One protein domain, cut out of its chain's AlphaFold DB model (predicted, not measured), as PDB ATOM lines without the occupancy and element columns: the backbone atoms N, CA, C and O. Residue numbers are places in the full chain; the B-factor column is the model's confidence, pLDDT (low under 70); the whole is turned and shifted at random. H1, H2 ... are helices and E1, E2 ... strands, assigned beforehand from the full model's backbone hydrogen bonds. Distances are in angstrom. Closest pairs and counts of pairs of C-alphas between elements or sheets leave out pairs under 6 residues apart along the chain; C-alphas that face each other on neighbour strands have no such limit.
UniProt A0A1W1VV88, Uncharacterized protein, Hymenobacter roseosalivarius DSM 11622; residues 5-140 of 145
ATOM      1  N   GLY A   5     129.241   2.395 -61.583       70.38
ATOM      2  CA  GLY A   5     129.813   3.423 -60.709       70.38
ATOM      3  C   GLY A   5     130.532   2.905 -59.452       70.38
ATOM      4  O   GLY A   5     130.529   3.604 -58.446       70.38
ATOM      5  N   HIS A   6     131.132   1.706 -59.479       78.75
ATOM      6  CA  HIS A   6     131.702   1.032 -58.296       78.75
ATOM      7  C   HIS A   6     130.683   0.754 -57.178       78.75
ATOM      8  O   HIS A   6     131.077   0.564 -56.023       78.75
ATOM      9  N   LYS A   7     129.380   0.718 -57.499       85.12
ATOM     10  CA  LYS A   7     128.364   0.328 -56.524       85.12
ATOM     11  C   LYS A   7     128.690  -1.072 -55.980       85.12
ATOM     12  O   LYS A   7     129.033  -1.972 -56.756       85.12
ATOM     13  N   PRO A   8     128.620  -1.257 -54.655       90.75
ATOM     14  CA  PRO A   8     128.821  -2.559 -54.041       90.75
ATOM     15  C   PRO A   8     127.673  -3.513 -54.400       90.75
ATOM     16  O   PRO A   8     126.552  -3.084 -54.676       90.75
ATOM     17  N   LEU A   9     127.965  -4.810 -54.361       91.75
ATOM     18  CA  LEU A   9     126.983  -5.876 -54.542       91.75
ATOM     19  C   LEU A   9     126.648  -6.478 -53.179       91.75
ATOM     20  O   LEU A   9     127.525  -6.591 -52.322       91.75
ATOM     21  N   ILE A  10     125.391  -6.859 -52.996       92.88
ATOM     22  CA  ILE A  10     124.898  -7.596 -51.835       92.88
ATOM     23  C   ILE A  10     124.588  -9.039 -52.236       92.88
ATOM     24  O   ILE A  10     124.333  -9.318 -53.407       92.88
ATOM     25  N   ASP A  11     124.620  -9.948 -51.265       92.38
ATOM     26  CA  ASP A  11     124.179 -11.326 -51.464       92.38
ATOM     27  C   ASP A  11     122.653 -11.404 -51.340       92.38
ATOM     28  O   ASP A  11     122.084 -11.081 -50.295       92.38
ATOM     29  N   PHE A  12     121.992 -11.829 -52.415       91.88
ATOM     30  CA  PHE A  12     120.574 -12.151 -52.421       91.88
ATOM     31  C   PHE A  12     120.375 -13.593 -52.891       91.88
ATOM     32  O   PHE A  12     120.408 -13.888 -54.085       91.88
ATOM     33  N   GLY A  13     120.191 -14.511 -51.939       88.75
ATOM     34  CA  GLY A  13     119.967 -15.929 -52.240       88.75
ATOM     35  C   GLY A  13     121.178 -16.638 -52.861       88.75
ATOM     36  O   GLY A  13     120.997 -17.538 -53.678       88.75
ATOM     37  N   GLY A  14     122.399 -16.232 -52.508       91.69
ATOM     38  CA  GLY A  14     123.654 -16.745 -53.062       91.69
ATOM     39  C   GLY A  14     124.105 -16.034 -54.341       91.69
ATOM     40  O   GLY A  14     125.093 -16.449 -54.950       91.69
ATOM     41  N   LEU A  15     123.391 -14.991 -54.779       90.19
ATOM     42  CA  LEU A  15     123.689 -14.244 -55.999       90.19
ATOM     43  C   LEU A  15     124.143 -12.815 -55.676       90.19
ATOM     44  O   LEU A  15     123.455 -12.108 -54.938       90.19
ATOM     45  N   PRO A  16     125.261 -12.347 -56.260       91.31
ATOM     46  CA  PRO A  16     125.708 -10.975 -56.084       91.31
ATOM     47  C   PRO A  16     124.862 -10.026 -56.943       91.31
ATOM     48  O   PRO A  16     124.936 -10.052 -58.174       91.31
ATOM     49  N   VAL A  17     124.081  -9.158 -56.302       93.19
ATOM     50  CA  VAL A  17     123.177  -8.204 -56.969       93.19
ATOM     51  C   VAL A  17     123.359  -6.787 -56.432       93.19
ATOM     52  O   VAL A  17     123.835  -6.588 -55.317       93.19
ATOM     53  N   PHE A  18     122.975  -5.773 -57.207       95.00
ATOM     54  CA  PHE A  18     122.818  -4.424 -56.656       95.00
ATOM     55  C   PHE A  18     121.628  -4.379 -55.692       95.00
ATOM     56  O   PHE A  18     120.662  -5.126 -55.866       95.00
ATOM     57  N   ALA A  19     121.676  -3.494 -54.695       95.81
ATOM     58  CA  ALA A  19     120.606  -3.372 -53.706       95.81
ATOM     59  C   ALA A  19     119.253  -3.044 -54.366       95.81
ATOM     60  O   ALA A  19     118.220  -3.589 -53.982       95.81
ATOM     61  N   GLU A  20     119.269  -2.230 -55.421       96.44
ATOM     62  CA  GLU A  20     118.102  -1.865 -56.221       96.44
ATOM     63  C   GLU A  20     117.493  -3.093 -56.915       96.44
ATOM     64  O   GLU A  20     116.275  -3.265 -56.924       96.44
ATOM     65  N   LEU A  21     118.333  -3.998 -57.434       96.44
ATOM     66  CA  LEU A  21     117.867  -5.257 -58.023       96.44
ATOM     67  C   LEU A  21     117.344  -6.237 -56.970       96.44
ATOM     68  O   LEU A  21     116.391  -6.955 -57.246       96.44
ATOM     69  N   CYS A  22     117.895  -6.235 -55.756       96.81
ATOM     70  CA  CYS A  22     117.328  -6.996 -54.642       96.81
ATOM     71  C   CYS A  22     115.907  -6.518 -54.300       96.81
ATOM     72  O   CYS A  22     114.987  -7.329 -54.232       96.81
ATOM     73  N   VAL A  23     115.682  -5.204 -54.164       98.00
ATOM     74  CA  VAL A  23     114.333  -4.656 -53.908       98.00
ATOM     75  C   VAL A  23     113.383  -4.920 -55.080       98.00
ATOM     76  O   VAL A  23     112.234  -5.303 -54.860       98.00
ATOM     77  N   TYR A  24     113.857  -4.783 -56.323       97.88
ATOM     78  CA  TYR A  24     113.112  -5.193 -57.518       97.88
ATOM     79  C   TYR A  24     112.656  -6.661 -57.433       97.88
ATOM     80  O   TYR A  24     111.475  -6.945 -57.644       97.88
ATOM     81  N   GLU A  25     113.556  -7.584 -57.080       97.38
ATOM     82  CA  GLU A  25     113.219  -9.005 -56.951       97.38
ATOM     83  C   GLU A  25     112.276  -9.275 -55.774       97.38
ATOM     84  O   GLU A  25     111.356 -10.079 -55.901       97.38
ATOM     85  N   LEU A  26     112.413  -8.568 -54.649       97.62
ATOM     86  CA  LEU A  26     111.485  -8.688 -53.518       97.62
ATOM     87  C   LEU A  26     110.049  -8.292 -53.899       97.62
ATOM     88  O   LEU A  26     109.103  -8.979 -53.501       97.62
ATOM     89  N   PHE A  27     109.867  -7.249 -54.717       98.19
ATOM     90  CA  PHE A  27     108.557  -6.936 -55.300       98.19
ATOM     91  C   PHE A  27     108.054  -8.090 -56.178       98.19
ATOM     92  O   PHE A  27     106.932  -8.570 -55.987       98.19
ATOM     93  N   ARG A  28     108.887  -8.578 -57.108       97.50
ATOM     94  CA  ARG A  28     108.536  -9.672 -58.033       97.50
ATOM     95  C   ARG A  28     108.122 -10.951 -57.314       97.50
ATOM     96  O   ARG A  28     107.082 -11.523 -57.644       97.50
ATOM     97  N   LEU A  29     108.899 -11.371 -56.319       97.44
ATOM     98  CA  LEU A  29     108.643 -12.557 -55.500       97.44
ATOM     99  C   LEU A  29     107.373 -12.415 -54.649       97.44
ATOM    100  O   LEU A  29     106.717 -13.412 -54.363       97.44
ATOM    101  N   SER A  30     106.982 -11.184 -54.315       97.25
ATOM    102  CA  SER A  30     105.733 -10.877 -53.604       97.25
ATOM    103  C   SER A  30     104.506 -10.779 -54.524       97.25
ATOM    104  O   SER A  30     103.427 -10.396 -54.074       97.25
ATOM    105  N   GLY A  31     104.647 -11.092 -55.817       97.94
ATOM    106  CA  GLY A  31     103.558 -11.046 -56.800       97.94
ATOM    107  C   GLY A  31     103.345  -9.682 -57.464       97.94
ATOM    108  O   GLY A  31     102.396  -9.524 -58.229       97.94
ATOM    109  N   TRP A  32     104.218  -8.705 -57.211       98.12
ATOM    110  CA  TRP A  32     104.153  -7.387 -57.843       98.12
ATOM    111  C   TRP A  32     104.928  -7.388 -59.163       98.12
ATOM    112  O   TRP A  32     105.786  -8.235 -59.421       98.12
ATOM    113  N   GLU A  33     104.647  -6.429 -60.029       97.81
ATOM    114  CA  GLU A  33     105.571  -6.046 -61.092       97.81
ATOM    115  C   GLU A  33     106.505  -4.943 -60.590       97.81
ATOM    116  O   GLU A  33     106.179  -4.254 -59.626       97.81
ATOM    117  N   ALA A  34     107.670  -4.774 -61.221       97.81
ATOM    118  CA  ALA A  34     108.629  -3.758 -60.800       97.81
ATOM    119  C   ALA A  34     109.542  -3.266 -61.933       97.81
ATOM    120  O   ALA A  34     109.648  -3.893 -62.997       97.81
ATOM    121  N   ARG A  35     110.218  -2.138 -61.693       97.44
ATOM    122  CA  ARG A  35     111.342  -1.618 -62.489       97.44
ATOM    123  C   ARG A  35     112.355  -0.926 -61.587       97.44
ATOM    124  O   ARG A  35     111.959  -0.148 -60.724       97.44
ATOM    125  N   TRP A  36     113.639  -1.156 -61.849       97.00
ATOM    126  CA  TRP A  36     114.701  -0.265 -61.386       97.00
ATOM    127  C   TRP A  36     114.778   0.927 -62.348       97.00
ATOM    128  O   TRP A  36     114.987   0.744 -63.551       97.00
ATOM    129  N   LEU A  37     114.553   2.131 -61.828       96.50
ATOM    130  CA  LEU A  37     114.679   3.392 -62.540       96.50
ATOM    131  C   LEU A  37     116.061   3.988 -62.298       96.50
ATOM    132  O   LEU A  37     116.466   4.204 -61.161       96.50
ATOM    133  N   GLU A  38     116.768   4.308 -63.375       92.06
ATOM    134  CA  GLU A  38     118.048   5.005 -63.291       92.06
ATOM    135  C   GLU A  38     117.978   6.310 -64.080       92.06
ATOM    136  O   GLU A  38     117.677   6.322 -65.274       92.06
ATOM    137  N   THR A  39     118.241   7.423 -63.400       89.62
ATOM    138  CA  THR A  39     118.168   8.774 -63.977       89.62
ATOM    139  C   THR A  39     119.549   9.333 -64.315       89.62
ATOM    140  O   THR A  39     119.669  10.242 -65.140       89.62
ATOM    141  N   TYR A  40     120.612   8.780 -63.732       81.75
ATOM    142  CA  TYR A  40     121.983   9.164 -64.016       81.75
ATOM    143  C   TYR A  40     122.399   8.722 -65.421       81.75
ATOM    144  O   TYR A  40     122.365   7.545 -65.778       81.75
ATOM    145  N   GLY A  41     122.805   9.691 -66.244       78.50
ATOM    146  CA  GLY A  41     123.165   9.441 -67.641       78.50
ATOM    147  C   GLY A  41     121.984   9.021 -68.525       78.50
ATOM    148  O   GLY A  41     122.211   8.617 -69.668       78.50
ATOM    149  N   ALA A  42     120.751   9.102 -68.014       81.25
ATOM    150  CA  ALA A  42     119.531   8.857 -68.768       81.25
ATOM    151  C   ALA A  42     119.186  10.063 -69.664       81.25
ATOM    152  O   ALA A  42     119.563  11.201 -69.354       81.25
ATOM    153  N   PRO A  43     118.497   9.844 -70.796       80.06
ATOM    154  CA  PRO A  43     118.040  10.934 -71.650       80.06
ATOM    155  C   PRO A  43     116.977  11.790 -70.947       80.06
ATOM    156  O   PRO A  43     116.295  11.350 -70.026       80.06
ATOM    157  N   ALA A  44     116.758  13.011 -71.444       75.69
ATOM    158  CA  ALA A  44     115.722  13.902 -70.908       75.69
ATOM    159  C   ALA A  44     114.297  13.314 -70.996       75.69
ATOM    160  O   ALA A  44     113.421  13.725 -70.242       75.69
ATOM    161  N   ALA A  45     114.079  12.354 -71.902       80.69
ATOM    162  CA  ALA A  45     112.789  11.711 -72.139       80.69
ATOM    163  C   ALA A  45     112.324  10.793 -70.993       80.69
ATOM    164  O   ALA A  45     111.140  10.486 -70.925       80.69
ATOM    165  N   GLY A  46     113.218  10.354 -70.102       88.94
ATOM    166  CA  GLY A  46     112.846   9.471 -68.999       88.94
ATOM    167  C   GLY A  46     114.016   8.667 -68.437       88.94
ATOM    168  O   GLY A  46     115.091   8.635 -69.042       88.94
ATOM    169  N   PRO A  47     113.816   8.012 -67.283       93.62
ATOM    170  CA  PRO A  47     114.812   7.128 -66.703       93.62
ATOM    171  C   PRO A  47     115.019   5.886 -67.572       93.62
ATOM    172  O   PRO A  47     114.139   5.443 -68.313       93.62
ATOM    173  N   TYR A  48     116.179   5.272 -67.417       93.88
ATOM    174  CA  TYR A  48     116.379   3.895 -67.828       93.88
ATOM    175  C   TYR A  48     115.515   2.959 -66.981       93.88
ATOM    176  O   TYR A  48     115.395   3.151 -65.776       93.88
ATOM    177  N   LEU A  49     114.933   1.939 -67.616       95.56
ATOM    178  CA  LEU A  49     114.026   0.985 -66.973       95.56
ATOM    179  C   LEU A  49     114.638  -0.414 -66.977       95.56
ATOM    180  O   LEU A  49     114.476  -1.172 -67.937       95.56
ATOM    181  N   PHE A  50     115.365  -0.747 -65.918       95.56
ATOM    182  CA  PHE A  50     116.084  -2.008 -65.792       95.56
ATOM    183  C   PHE A  50     115.253  -3.091 -65.097       95.56
ATOM    184  O   PHE A  50     114.374  -2.827 -64.273       95.56
ATOM    185  N   THR A  51     115.557  -4.333 -65.463       95.06
ATOM    186  CA  THR A  51     115.034  -5.565 -64.831       95.06
ATOM    187  C   THR A  51     116.145  -6.548 -64.475       95.06
ATOM    188  O   THR A  51     115.904  -7.563 -63.842       95.06
ATOM    189  N   ASN A  52     117.367  -6.256 -64.908       93.12
ATOM    190  CA  ASN A  52     118.574  -7.010 -64.639       93.12
ATOM    191  C   ASN A  52     119.776  -6.069 -64.794       93.12
ATOM    192  O   ASN A  52     119.628  -4.907 -65.183       93.12
ATOM    193  N   TRP A  53     120.964  -6.590 -64.503       91.62
ATOM    194  CA  TRP A  53     122.218  -5.936 -64.835       91.62
ATOM    195  C   TRP A  53     123.154  -6.929 -65.503       91.62
ATOM    196  O   TRP A  53     123.446  -7.990 -64.950       91.62
ATOM    197  N   LEU A  54     123.618  -6.591 -66.701       90.62
ATOM    198  CA  LEU A  54     124.536  -7.423 -67.470       90.62
ATOM    199  C   LEU A  54     125.973  -6.917 -67.312       90.62
ATOM    200  O   LEU A  54     126.204  -5.728 -67.100       90.62
ATOM    201  N   ASP A  55     126.966  -7.791 -67.473       88.19
ATOM    202  CA  ASP A  55     128.381  -7.390 -67.515       88.19
ATOM    203  C   ASP A  55     128.748  -6.762 -68.876       88.19
ATOM    204  O   ASP A  55     129.605  -7.249 -69.609       88.19
ATOM    205  N   VAL A  56     128.034  -5.697 -69.251       89.88
ATOM    206  CA  VAL A  56     128.202  -4.949 -70.505       89.88
ATOM    207  C   VAL A  56     128.136  -3.437 -70.242       89.88
ATOM    208  O   VAL A  56     127.595  -3.015 -69.214       89.88
ATOM    209  N   PRO A  57     128.692  -2.576 -71.116       87.94
ATOM    210  CA  PRO A  57     128.609  -1.118 -70.967       87.94
ATOM    211  C   PRO A  57     127.169  -0.602 -70.807       87.94
ATOM    212  O   PRO A  57     126.250  -1.178 -71.379       87.94
ATOM    213  N   LEU A  58     126.971   0.535 -70.118       84.81
ATOM    214  CA  LEU A  58     125.636   1.112 -69.845       84.81
ATOM    215  C   LEU A  58     124.759   1.232 -71.105       84.81
ATOM    216  O   LEU A  58     123.593   0.867 -71.082       84.81
ATOM    217  N   LYS A  59     125.337   1.672 -72.229       85.25
ATOM    218  CA  LYS A  59     124.626   1.826 -73.514       85.25
ATOM    219  C   LYS A  59     124.128   0.506 -74.124       85.25
ATOM    220  O   LYS A  59     123.356   0.539 -75.072       85.25
ATOM    221  N   GLN A  60     124.634  -0.628 -73.643       89.56
ATOM    222  CA  GLN A  60     124.266  -1.977 -74.079       89.56
ATOM    223  C   GLN A  60     123.370  -2.686 -73.053       89.56
ATOM    224  O   GLN A  60     122.954  -3.819 -73.295       89.56
ATOM    225  N   GLN A  61     123.087  -2.052 -71.909       91.25
ATOM    226  CA  GLN A  61     122.143  -2.593 -70.939       91.25
ATOM    227  C   GLN A  61     120.750  -2.684 -71.560       91.25
ATOM    228  O   GLN A  61     120.368  -1.891 -72.423       91.25
ATOM    229  N   GLN A  62     119.985  -3.678 -71.121       89.69
ATOM    230  CA  GLN A  62     118.650  -3.917 -71.645       89.69
ATOM    231  C   GLN A  62     117.624  -3.108 -70.859       89.69
ATOM    232  O   GLN A  62     117.510  -3.239 -69.641       89.69
ATOM    233  N   HIS A  63     116.831  -2.312 -71.573       89.88
ATOM    234  CA  HIS A  63     115.696  -1.601 -70.998       89.88
ATOM    235  C   HIS A  63     114.403  -2.330 -71.332       89.88
ATOM    236  O   HIS A  63     114.174  -2.708 -72.483       89.88
ATOM    237  N   GLN A  64     113.533  -2.490 -70.338       91.12
ATOM    238  CA  GLN A  64     112.193  -3.012 -70.560       91.12
ATOM    239  C   GLN A  64     111.155  -1.912 -70.348       91.12
ATOM    240  O   GLN A  64     111.013  -1.432 -69.218       91.12
ATOM    241  N   PRO A  65     110.377  -1.546 -71.384       89.38
ATOM    242  CA  PRO A  65     109.353  -0.524 -71.241       89.38
ATOM    243  C   PRO A  65     108.301  -0.936 -70.205       89.38
ATOM    244  O   PRO A  65     108.053  -2.127 -69.966       89.38
ATOM    245  N   LEU A  66     107.672   0.069 -69.600       92.62
ATOM    246  CA  LEU A  66     106.458  -0.103 -68.814       92.62
ATOM    247  C   LEU A  66     105.319  -0.444 -69.777       92.62
ATOM    248  O   LEU A  66     104.962   0.357 -70.634       92.62
ATOM    249  N   ARG A  67     104.775  -1.657 -69.671       86.88
ATOM    250  CA  ARG A  67     103.668  -2.113 -70.534       86.88
ATOM    251  C   ARG A  67     102.301  -1.656 -70.029       86.88
ATOM    252  O   ARG A  67     101.323  -1.708 -70.766       86.88
ATOM    253  N   VAL A  68     102.242  -1.229 -68.772       92.38
ATOM    254  CA  VAL A  68     101.027  -0.778 -68.107       92.38
ATOM    255  C   VAL A  68     100.962   0.744 -68.205       92.38
ATOM    256  O   VAL A  68     101.729   1.438 -67.539       92.38
ATOM    257  N   ALA A  69     100.058   1.247 -69.053       94.94
ATOM    258  CA  ALA A  69      99.986   2.662 -69.427       94.94
ATOM    259  C   ALA A  69      99.904   3.601 -68.216       94.94
ATOM    260  O   ALA A  69     100.697   4.532 -68.125       94.94
ATOM    261  N   TRP A  70      99.051   3.291 -67.231       97.12
ATOM    262  CA  TRP A  70      98.851   4.166 -66.070       97.12
ATOM    263  C   TRP A  70     100.128   4.387 -65.244       97.12
ATOM    264  O   TRP A  70     100.286   5.444 -64.646       97.12
ATOM    265  N   VAL A  71     101.051   3.416 -65.212       97.31
ATOM    266  CA  VAL A  71     102.324   3.557 -64.483       97.31
ATOM    267  C   VAL A  71     103.236   4.542 -65.211       97.31
ATOM    268  O   VAL A  71     103.838   5.407 -64.582       97.31
ATOM    269  N   ALA A  72     103.318   4.429 -66.539       95.62
ATOM    270  CA  ALA A  72     104.089   5.348 -67.372       95.62
ATOM    271  C   ALA A  72     103.499   6.768 -67.323       95.62
ATOM    272  O   ALA A  72     104.224   7.722 -67.048       95.62
ATOM    273  N   GLU A  73     102.181   6.891 -67.489       97.25
ATOM    274  CA  GLU A  73     101.448   8.159 -67.391       97.25
ATOM    275  C   GLU A  73     101.639   8.815 -66.018       97.25
ATOM    276  O   GLU A  73     101.869  10.019 -65.927       97.25
ATOM    277  N   LEU A  74     101.611   8.033 -64.934       98.31
ATOM    278  CA  LEU A  74     101.865   8.554 -63.595       98.31
ATOM    279  C   LEU A  74     103.282   9.134 -63.471       98.31
ATOM    280  O   LEU A  74     103.435  10.225 -62.926       98.31
ATOM    281  N   LEU A  75     104.311   8.459 -63.991       97.31
ATOM    282  CA  LEU A  75     105.678   8.994 -63.978       97.31
ATOM    283  C   LEU A  75     105.787  10.313 -64.758       97.31
ATOM    284  O   LEU A  75     106.469  11.231 -64.300       97.31
ATOM    285  N   GLU A  76     105.090  10.434 -65.889       96.81
ATOM    286  CA  GLU A  76     105.025  11.675 -66.671       96.81
ATOM    287  C   GLU A  76     104.318  12.802 -65.906       96.81
ATOM    288  O   GLU A  76     104.808  13.933 -65.877       96.81
ATOM    289  N   VAL A  77     103.206  12.502 -65.226       98.31
ATOM    290  CA  VAL A  77     102.482  13.471 -64.385       98.31
ATOM    291  C   VAL A  77     103.361  13.953 -63.228       98.31
ATOM    292  O   VAL A  77     103.445  15.158 -62.978       98.31
ATOM    293  N   ILE A  78     104.067  13.046 -62.546       98.38
ATOM    294  CA  ILE A  78     105.008  13.417 -61.480       98.38
ATOM    295  C   ILE A  78     106.133  14.281 -62.051       98.38
ATOM    296  O   ILE A  78     106.445  15.333 -61.490       98.38
ATOM    297  N   ALA A  79     106.703  13.902 -63.198       97.06
ATOM    298  CA  ALA A  79     107.725  14.698 -63.865       97.06
ATOM    299  C   ALA A  79     107.211  16.101 -64.226       97.06
ATOM    300  O   ALA A  79     107.944  17.073 -64.036       97.06
ATOM    301  N   ALA A  80     105.958  16.245 -64.669       97.69
ATOM    302  CA  ALA A  80     105.336  17.541 -64.941       97.69
ATOM    303  C   ALA A  80     105.259  18.419 -63.679       97.69
ATOM    304  O   ALA A  80     105.676  19.581 -63.715       97.69
ATOM    305  N   TYR A  81     104.841  17.857 -62.537       98.31
ATOM    306  CA  TYR A  81     104.905  18.551 -61.242       98.31
ATOM    307  C   TYR A  81     106.347  18.833 -60.784       98.31
ATOM    308  O   TYR A  81     106.590  19.830 -60.100       98.31
ATOM    309  N   ASN A  82     107.314  18.027 -61.225       96.94
ATOM    310  CA  ASN A  82     108.747  18.195 -60.991       96.94
ATOM    311  C   ASN A  82     109.456  18.991 -62.110       96.94
ATOM    312  O   ASN A  82     110.596  18.708 -62.484       96.94
ATOM    313  N   LYS A  83     108.791  20.021 -62.655       95.06
ATOM    314  CA  LYS A  83     109.354  20.947 -63.663       95.06
ATOM    315  C   LYS A  83     109.755  20.261 -64.981       95.06
ATOM    316  O   LYS A  83     110.728  20.668 -65.617       95.06
ATOM    317  N   GLY A  84     109.028  19.217 -65.370       94.31
ATOM    318  CA  GLY A  84     109.287  18.417 -66.569       94.31
ATOM    319  C   GLY A  84     110.554  17.565 -66.480       94.31
ATOM    320  O   GLY A  84     111.189  17.319 -67.502       94.31
ATOM    321  N   ARG A  85     110.992  17.180 -65.272       93.31
ATOM    322  CA  ARG A  85     112.252  16.452 -65.058       93.31
ATOM    323  C   ARG A  85     112.045  15.194 -64.229       93.31
ATOM    324  O   ARG A  85     111.329  15.207 -63.236       93.31
ATOM    325  N   TYR A  86     112.806  14.160 -64.575       95.50
ATOM    326  CA  TYR A  86     112.891  12.903 -63.825       95.50
ATOM    327  C   TYR A  86     113.967  12.905 -62.732       95.50
ATOM    328  O   TYR A  86     114.119  11.929 -62.008       95.50
ATOM    329  N   GLY A  87     114.732  13.994 -62.599       93.31
ATOM    330  CA  GLY A  87     115.780  14.095 -61.587       93.31
ATOM    331  C   GLY A  87     115.214  13.948 -60.175       93.31
ATOM    332  O   GLY A  87     114.295  14.678 -59.802       93.31
ATOM    333  N   GLY A  88     115.792  13.026 -59.402       94.06
ATOM    334  CA  GLY A  88     115.313  12.678 -58.066       94.06
ATOM    335  C   GLY A  88     114.247  11.582 -58.037       94.06
ATOM    336  O   GLY A  88     113.790  11.269 -56.944       94.06
ATOM    337  N   CYS A  89     113.864  11.003 -59.184       96.81
ATOM    338  CA  CYS A  89     113.030   9.802 -59.211       96.81
ATOM    339  C   CYS A  89     113.672   8.691 -58.385       96.81
ATOM    340  O   CYS A  89     114.876   8.464 -58.491       96.81
ATOM    341  N   TRP A  90     112.848   8.038 -57.567       97.81
ATOM    342  CA  TRP A  90     113.300   7.008 -56.642       97.81
ATOM    343  C   TRP A  90     113.690   5.737 -57.390       97.81
ATOM    344  O   TRP A  90     113.170   5.463 -58.476       97.81
ATOM    345  N   ASP A  91     114.616   4.992 -56.797       97.56
ATOM    346  CA  ASP A  91     115.371   3.940 -57.474       97.56
ATOM    347  C   ASP A  91     114.495   2.799 -58.001       97.56
ATOM    348  O   ASP A  91     114.733   2.296 -59.090       97.56
ATOM    349  N   VAL A  92     113.469   2.354 -57.275       98.56
ATOM    350  CA  VAL A  92     112.629   1.224 -57.706       98.56
ATOM    351  C   VAL A  92     111.161   1.607 -57.643       98.56
ATOM    352  O   VAL A  92     110.714   2.191 -56.664       98.56
ATOM    353  N   ILE A  93     110.381   1.229 -58.654       98.50
ATOM    354  CA  ILE A  93     108.920   1.176 -58.531       98.50
ATOM    355  C   ILE A  93     108.454  -0.265 -58.521       98.50
ATOM    356  O   ILE A  93     108.921  -1.074 -59.324       98.50
ATOM    357  N   GLY A  94     107.498  -0.557 -57.648       98.38
ATOM    358  CA  GLY A  94     106.691  -1.765 -57.676       98.38
ATOM    359  C   GLY A  94     105.222  -1.406 -57.871       98.38
ATOM    360  O   GLY A  94     104.744  -0.446 -57.271       98.38
ATOM    361  N   TRP A  95     104.482  -2.168 -58.675       98.44
ATOM    362  CA  TRP A  95     103.030  -2.010 -58.791       98.44
ATOM    363  C   TRP A  95     102.281  -3.342 -58.759       98.44
ATOM    364  O   TRP A  95     102.764  -4.373 -59.227       98.44
ATOM    365  N   HIS A  96     101.067  -3.301 -58.213       97.44
ATOM    366  CA  HIS A  96     100.132  -4.421 -58.202       97.44
ATOM    367  C   HIS A  96      98.693  -3.893 -58.251       97.44
ATOM    368  O   HIS A  96      98.257  -3.116 -57.397       97.44
ATOM    369  N   GLY A  97      97.944  -4.287 -59.284       95.31
ATOM    370  CA  GLY A  97      96.623  -3.721 -59.556       95.31
ATOM    371  C   GLY A  97      96.699  -2.215 -59.831       95.31
ATOM    372  O   GLY A  97      97.253  -1.802 -60.845       95.31
ATOM    373  N   LYS A  98      96.127  -1.406 -58.931       95.19
ATOM    374  CA  LYS A  98      96.142   0.071 -58.991       95.19
ATOM    375  C   LYS A  98      97.058   0.712 -57.943       95.19
ATOM    376  O   LYS A  98      97.062   1.931 -57.801       95.19
ATOM    377  N   THR A  99      97.796  -0.096 -57.190       97.25
ATOM    378  CA  THR A  99      98.715   0.387 -56.161       97.25
ATOM    379  C   THR A  99     100.121   0.459 -56.733       97.25
ATOM    380  O   THR A  99     100.556  -0.466 -57.418       97.25
ATOM    381  N   ILE A 100     100.830   1.542 -56.423       98.56
ATOM    382  CA  ILE A 100     102.251   1.725 -56.727       98.56
ATOM    383  C   ILE A 100     103.017   2.049 -55.447       98.56
ATOM    384  O   ILE A 100     102.488   2.709 -54.551       98.56
ATOM    385  N   VAL A 101     104.260   1.595 -55.378       98.75
ATOM    386  CA  VAL A 101     105.226   1.976 -54.354       98.75
ATOM    387  C   VAL A 101     106.507   2.408 -55.050       98.75
ATOM    388  O   VAL A 101     107.023   1.686 -55.899       98.75
ATOM    389  N   PHE A 102     107.014   3.573 -54.674       98.75
ATOM    390  CA  PHE A 102     108.349   4.055 -54.987       98.75
ATOM    391  C   PHE A 102     109.259   3.691 -53.819       98.75
ATOM    392  O   PHE A 102     108.935   4.000 -52.676       98.75
ATOM    393  N   ALA A 103     110.388   3.052 -54.092       98.69
ATOM    394  CA  ALA A 103     111.393   2.696 -53.109       98.69
ATOM    395  C   ALA A 103     112.707   3.425 -53.406       98.69
ATOM    396  O   ALA A 103     113.267   3.287 -54.491       98.69
ATOM    397  N   GLU A 104     113.182   4.200 -52.435       98.19
ATOM    398  CA  GLU A 104     114.470   4.896 -52.472       98.19
ATOM    399  C   GLU A 104     115.448   4.171 -51.554       98.19
ATOM    400  O   GLU A 104     115.157   3.971 -50.372       98.19
ATOM    401  N   LEU A 105     116.601   3.776 -52.090       97.12
ATOM    402  CA  LEU A 105     117.585   2.978 -51.381       97.12
ATOM    403  C   LEU A 105     118.752   3.848 -50.930       97.12
ATOM    404  O   LEU A 105     119.344   4.601 -51.703       97.12
ATOM    405  N   LYS A 106     119.152   3.691 -49.667       95.69
ATOM    406  CA  LYS A 106     120.359   4.324 -49.127       95.69
ATOM    407  C   LYS A 106     121.178   3.336 -48.326       95.69
ATOM    408  O   LYS A 106     120.673   2.682 -47.414       95.69
ATOM    409  N   ARG A 107     122.478   3.276 -48.612       95.25
ATOM    410  CA  ARG A 107     123.400   2.556 -47.748       95.25
ATOM    411  C   ARG A 107     123.645   3.354 -46.475       95.25
ATOM    412  O   ARG A 107     124.116   4.498 -46.514       95.25
ATOM    413  N   ARG A 108     123.401   2.717 -45.336       93.38
ATOM    414  CA  ARG A 108     123.587   3.281 -44.003       93.38
ATOM    415  C   ARG A 108     124.974   3.909 -43.855       93.38
ATOM    416  O   ARG A 108     125.987   3.323 -44.230       93.38
ATOM    417  N   LYS A 109     125.024   5.131 -43.311       89.94
ATOM    418  CA  LYS A 109     126.248   5.938 -43.079       89.94
ATOM    419  C   LYS A 109     127.097   6.265 -44.324       89.94
ATOM    420  O   LYS A 109     128.092   6.977 -44.178       89.94
ATOM    421  N   LYS A 110     126.756   5.772 -45.516       91.62
ATOM    422  CA  LYS A 110     127.503   6.005 -46.763       91.62
ATOM    423  C   LYS A 110     126.753   6.937 -47.698       91.62
ATOM    424  O   LYS A 110     127.357   7.879 -48.201       91.62
ATOM    425  N   ASP A 111     125.451   6.727 -47.830       92.50
ATOM    426  CA  ASP A 111     124.595   7.552 -48.666       92.50
ATOM    427  C   ASP A 111     123.745   8.499 -47.819       92.50
ATOM    428  O   ASP A 111     123.504   8.292 -46.627       92.50
ATOM    429  N   ARG A 112     123.297   9.581 -48.452       90.94
ATOM    430  CA  ARG A 112     122.356  10.545 -47.881       90.94
ATOM    431  C   ARG A 112     121.303  10.874 -48.924       90.94
ATOM    432  O   ARG A 112     121.565  10.770 -50.123       90.94
ATOM    433  N   LEU A 113     120.127  11.293 -48.465       92.06
ATOM    434  CA  LEU A 113     119.110  11.857 -49.347       92.06
ATOM    435  C   LEU A 113     119.674  13.080 -50.074       92.06
ATOM    436  O   LEU A 113     120.205  14.003 -49.451       92.06
ATOM    437  N   GLN A 114     119.563  13.069 -51.397       93.44
ATOM    438  CA  GLN A 114     119.886  14.213 -52.236       93.44
ATOM    439  C   GLN A 114     118.710  15.185 -52.252       93.44
ATOM    440  O   GLN A 114     117.559  14.783 -52.120       93.44
ATOM    441  N   THR A 115     118.976  16.472 -52.469       94.44
ATOM    442  CA  THR A 115     117.942  17.523 -52.450       94.44
ATOM    443  C   THR A 115     116.856  17.338 -53.509       94.44
ATOM    444  O   THR A 115     115.751  17.839 -53.336       94.44
ATOM    445  N   THR A 116     117.133  16.608 -54.589       95.00
ATOM    446  CA  THR A 116     116.161  16.308 -55.648       95.00
ATOM    447  C   THR A 116     115.157  15.217 -55.271       95.00
ATOM    448  O   THR A 116     114.062  15.197 -55.822       95.00
ATOM    449  N   GLN A 117     115.484  14.338 -54.322       96.31
ATOM    450  CA  GLN A 117     114.646  13.186 -53.962       96.31
ATOM    451  C   GLN A 117     113.399  13.586 -53.152       96.31
ATOM    452  O   GLN A 117     112.311  13.101 -53.473       96.31
ATOM    453  N   PRO A 118     113.481  14.528 -52.186       97.62
ATOM    454  CA  PRO A 118     112.296  15.141 -51.590       97.62
ATOM    455  C   PRO A 118     111.434  15.910 -52.597       97.62
ATOM    456  O   PRO A 118     110.216  15.883 -52.488       97.62
ATOM    457  N   LEU A 119     112.034  16.553 -53.609       97.75
ATOM    458  CA  LEU A 119     111.263  17.260 -54.644       97.75
ATOM    459  C   LEU A 119     110.428  16.293 -55.495       97.75
ATOM    460  O   LEU A 119     109.290  16.608 -55.838       97.75
ATOM    461  N   TRP A 120     110.965  15.106 -55.800       97.88
ATOM    462  CA  TRP A 120     110.202  14.052 -56.468       97.88
ATOM    463  C   TRP A 120     109.045  13.543 -55.603       97.88
ATOM    464  O   TRP A 120     107.927  13.415 -56.097       97.88
ATOM    465  N   LEU A 121     109.285  13.322 -54.304       98.38
ATOM    466  CA  LEU A 121     108.234  12.976 -53.342       98.38
ATOM    467  C   LEU A 121     107.125  14.041 -53.325       98.38
ATOM    468  O   LEU A 121     105.956  13.712 -53.503       98.38
ATOM    469  N   GLU A 122     107.475  15.323 -53.182       98.50
ATOM    470  CA  GLU A 122     106.509  16.431 -53.204       98.50
ATOM    471  C   GLU A 122     105.702  16.479 -54.510       98.50
ATOM    472  O   GLU A 122     104.490  16.703 -54.485       98.50
ATOM    473  N   ALA A 123     106.352  16.256 -55.654       98.56
ATOM    474  CA  ALA A 123     105.685  16.179 -56.949       98.56
ATOM    475  C   ALA A 123     104.720  14.984 -57.029       98.56
ATOM    476  O   ALA A 123     103.613  15.125 -57.544       98.56
ATOM    477  N   GLY A 124     105.103  13.839 -56.459       98.69
ATOM    478  CA  GLY A 124     104.260  12.655 -56.330       98.69
ATOM    479  C   GLY A 124     103.005  12.889 -55.498       98.69
ATOM    480  O   GLY A 124     101.906  12.528 -55.919       98.69
ATOM    481  N   LEU A 125     103.142  13.572 -54.363       98.75
ATOM    482  CA  LEU A 125     101.999  13.952 -53.531       98.75
ATOM    483  C   LEU A 125     101.047  14.903 -54.277       98.75
ATOM    484  O   LEU A 125      99.829  14.751 -54.205       98.75
ATOM    485  N   ARG A 126     101.582  15.847 -55.066       98.62
ATOM    486  CA  ARG A 126     100.767  16.723 -55.936       98.62
ATOM    487  C   ARG A 126     100.077  15.970 -57.072       98.62
ATOM    488  O   ARG A 126      98.997  16.380 -57.484       98.62
ATOM    489  N   ALA A 127     100.668  14.871 -57.537       98.44
ATOM    490  CA  ALA A 127     100.062  13.952 -58.498       98.44
ATOM    491  C   ALA A 127      98.967  13.055 -57.882       98.44
ATOM    492  O   ALA A 127      98.364  12.256 -58.596       98.44
ATOM    493  N   GLY A 128      98.688  13.185 -56.579       98.25
ATOM    494  CA  GLY A 128      97.621  12.464 -55.883       98.25
ATOM    495  C   GLY A 128      98.070  11.199 -55.149       98.25
ATOM    496  O   GLY A 128      97.231  10.523 -54.550       98.25
ATOM    497  N   LEU A 129      99.370  10.882 -55.157       98.56
ATOM    498  CA  LEU A 129      99.913   9.817 -54.314       98.56
ATOM    499  C   LEU A 129      99.869  10.213 -52.838       98.56
ATOM    500  O   LEU A 129      99.813  11.391 -52.486       98.56
ATOM    501  N   GLN A 130      99.906   9.209 -51.976       98.56
ATOM    502  CA  GLN A 130      99.952   9.367 -50.528       98.56
ATOM    503  C   GLN A 130     101.340   8.985 -49.998       98.56
ATOM    504  O   GLN A 130     102.089   8.297 -50.700       98.56
ATOM    505  N   PRO A 131     101.712   9.397 -48.772       98.31
ATOM    506  CA  PRO A 131     102.995   9.030 -48.176       98.31
ATOM    507  C   PRO A 131     103.266   7.520 -48.169       98.31
ATOM    508  O   PRO A 131     104.408   7.106 -48.331       98.31
ATOM    509  N   GLU A 132     102.233   6.681 -48.064       98.25
ATOM    510  CA  GLU A 132     102.371   5.218 -48.046       98.25
ATOM    511  C   GLU A 132     102.796   4.640 -49.406       98.25
ATOM    512  O   GLU A 132     103.234   3.492 -49.484       98.25
ATOM    513  N   ASN A 133     102.711   5.426 -50.485       98.69
ATOM    514  CA  ASN A 133     103.272   5.063 -51.785       98.69
ATOM    515  C   ASN A 133     104.799   5.246 -51.841       98.69
ATOM    516  O   ASN A 133     105.391   4.960 -52.878       98.69
ATOM    517  N   PHE A 134     105.438   5.719 -50.770       98.62
ATOM    518  CA  PHE A 134     106.859   6.043 -50.729       98.62
ATOM    519  C   PHE A 134     107.554   5.295 -49.591       98.62
ATOM    520  O   PHE A 134     107.376   5.589 -48.411       98.62
ATOM    521  N   LEU A 135     108.385   4.325 -49.960       98.06
ATOM    522  CA  LEU A 135     109.174   3.503 -49.057       98.06
ATOM    523  C   LEU A 135     110.647   3.930 -49.069       98.06
ATOM    524  O   LEU A 135     111.321   3.862 -50.091       98.06
ATOM    525  N   PHE A 136     111.181   4.319 -47.916       97.12
ATOM    526  CA  PHE A 136     112.619   4.527 -47.765       97.12
ATOM    527  C   PHE A 136     113.276   3.246 -47.247       97.12
ATOM    528  O   PHE A 136     112.884   2.726 -46.202       97.12
ATOM    529  N   VAL A 137     114.272   2.740 -47.972       96.75
ATOM    530  CA  VAL A 137     114.962   1.485 -47.660       96.75
ATOM    531  C   VAL A 137     116.405   1.790 -47.277       96.75
ATOM    532  O   VAL A 137     117.236   2.130 -48.121       96.75
ATOM    533  N   GLU A 138     116.721   1.642 -45.992       95.44
ATOM    534  CA  GLU A 138     118.105   1.671 -45.517       95.44
ATOM    535  C   GLU A 138     118.678   0.248 -45.483       95.44
ATOM    536  O   GLU A 138     118.032  -0.677 -44.992       95.44
ATOM    537  N   TRP A 139     119.903   0.072 -45.982       94.25
ATOM    538  CA  TRP A 139     120.608  -1.212 -45.971       94.25
ATOM    539  C   TRP A 139     122.078  -1.046 -45.568       94.25
ATOM    540  O   TRP A 139     122.650   0.039 -45.683       94.25
ATOM    541  N   ASP A 140     122.712  -2.113 -45.087       93.19
ATOM    542  CA  ASP A 140     124.147  -2.140 -44.784       93.19
ATOM    543  C   ASP A 140     124.700  -3.562 -44.930       93.19
ATOM    544  O   ASP A 140     123.935  -4.520 -45.054       93.19
TER     545      ASP A 140
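Overview. This is residues 5 to 140 of the 145 residues of an uncharacterized protein of Hymenobacter roseosalivarius DSM 11622 (UniProt A0A1W1VV88). A strongly twisted sheet of five strands, E4, E3, E5, E6 and E7, runs through the domain, with helix H1 packed on one face and helices H2 and H3, which meet at a steep angle, grazing the sheet. A small hairpin, E1 and E2, lies by H1 far from the middle, and the long unnamed stretch of residues 51 to 68 joins E4 to H2. The printed part has 136 residues, with three named helices and seven named strands in the order E1, E2, H1, E3, E4, H2, E5, E6, H3, E7. The large sheet is mixed, the class is mixed, helices and strands, and 70 residues are in named elements. The whole is compact, with a radius of gyration of the C-alphas of 14.3 A, and rounded, spanning 40 by 34 by 30 A.

Along the chain. The first named element, strand E1, is residues 10 to 12, beginning at C-alpha 10 at (124.898, -7.596, -51.835). Strand E2 is residues 15 to 17, and helix H1, residues 19 to 29, measures 15.2 A from first to last C-alpha. Strand E3 is residues 33 to 38, 16.8 A long, and strand E4 is residues 48 to 50. Helix H2, residues 69 to 81, is the longest helix by residues, 18.5 A from C-alpha 69 at (99.986, 2.662, -69.427) to C-alpha 81. Strand E5 is residues 92 to 96, 13.7 A long, and E6, residues 99 to 107, is the longest strand by residues, 26.2 A long. Helix H3, residues 116 to 126, measures 15.4 A, and strand E7, residues 134 to 139, measures 16.3 A and ends at C-alpha 139 at (120.608, -1.212, -45.971).

Arrangement. The large sheet runs E4, E3, E5, E6, E7, with E4 and E7 as edge strands. E4 and E3 form an antiparallel hairpin, with N 48 and O 38 within hydrogen-bond range at 2.8 A. The pairing of E3 is staggered, with E5 over residues 33 to 36 and with E4 over residues 36 to 38. E3 and E5 are antiparallel at 160 degrees, with N 35 and O 93 at 2.9 A. E5 and E6 form an antiparallel hairpin, with N 103 and O 92 at 2.7 A. E6 and E7 are parallel at 29 degrees, with N 137 and O 104 at 2.8 A. H1 is on this sheet, making two layers, a helix on one face of a sheet; its closest C-alphas to E3 are those of Tyr 24 and Ala 34, 5.7 A apart. H2 only grazes the sheet with residues 71 to 74, and H3 only grazes it with residues 117 to 125. H2 touches H3 with residues 78 to 81 alone, the closest C-alphas being those of Tyr 81 and Ala 123, 5.0 A apart; they run opposite ways at a steep tilt of 69 degrees, only just short of about perpendicular. H1 is apart from H2 and H3. E6, H3 and E7 form a strand-helix-strand unit, two parallel neighbour strands with a helix between them along the chain, and its crossover is right-handed. E4, H2 and E5 form a split unit, with E3 between the strands in the sheet, and its crossover is left-handed. E1 and E2 form an antiparallel hairpin, with N 10 and O 17 at 2.8 A; the closest C-alphas of E1 and H1 are those of Ile 10 and Ala 19, 6.3 A apart. In H1, H2 and H3 every O i to N i+4 pair is within hydrogen-bond range.

Size, cuts and confidence. The two C-alphas farthest apart, those of Gly 14 and Lys 83, are 41.7 A apart. The printed part, residues 5 to 140, has no cut. The link from E4 to H2, 18 residues, is long. The mean pLDDT of the printed part is 94.1, and no printed residue is under 70.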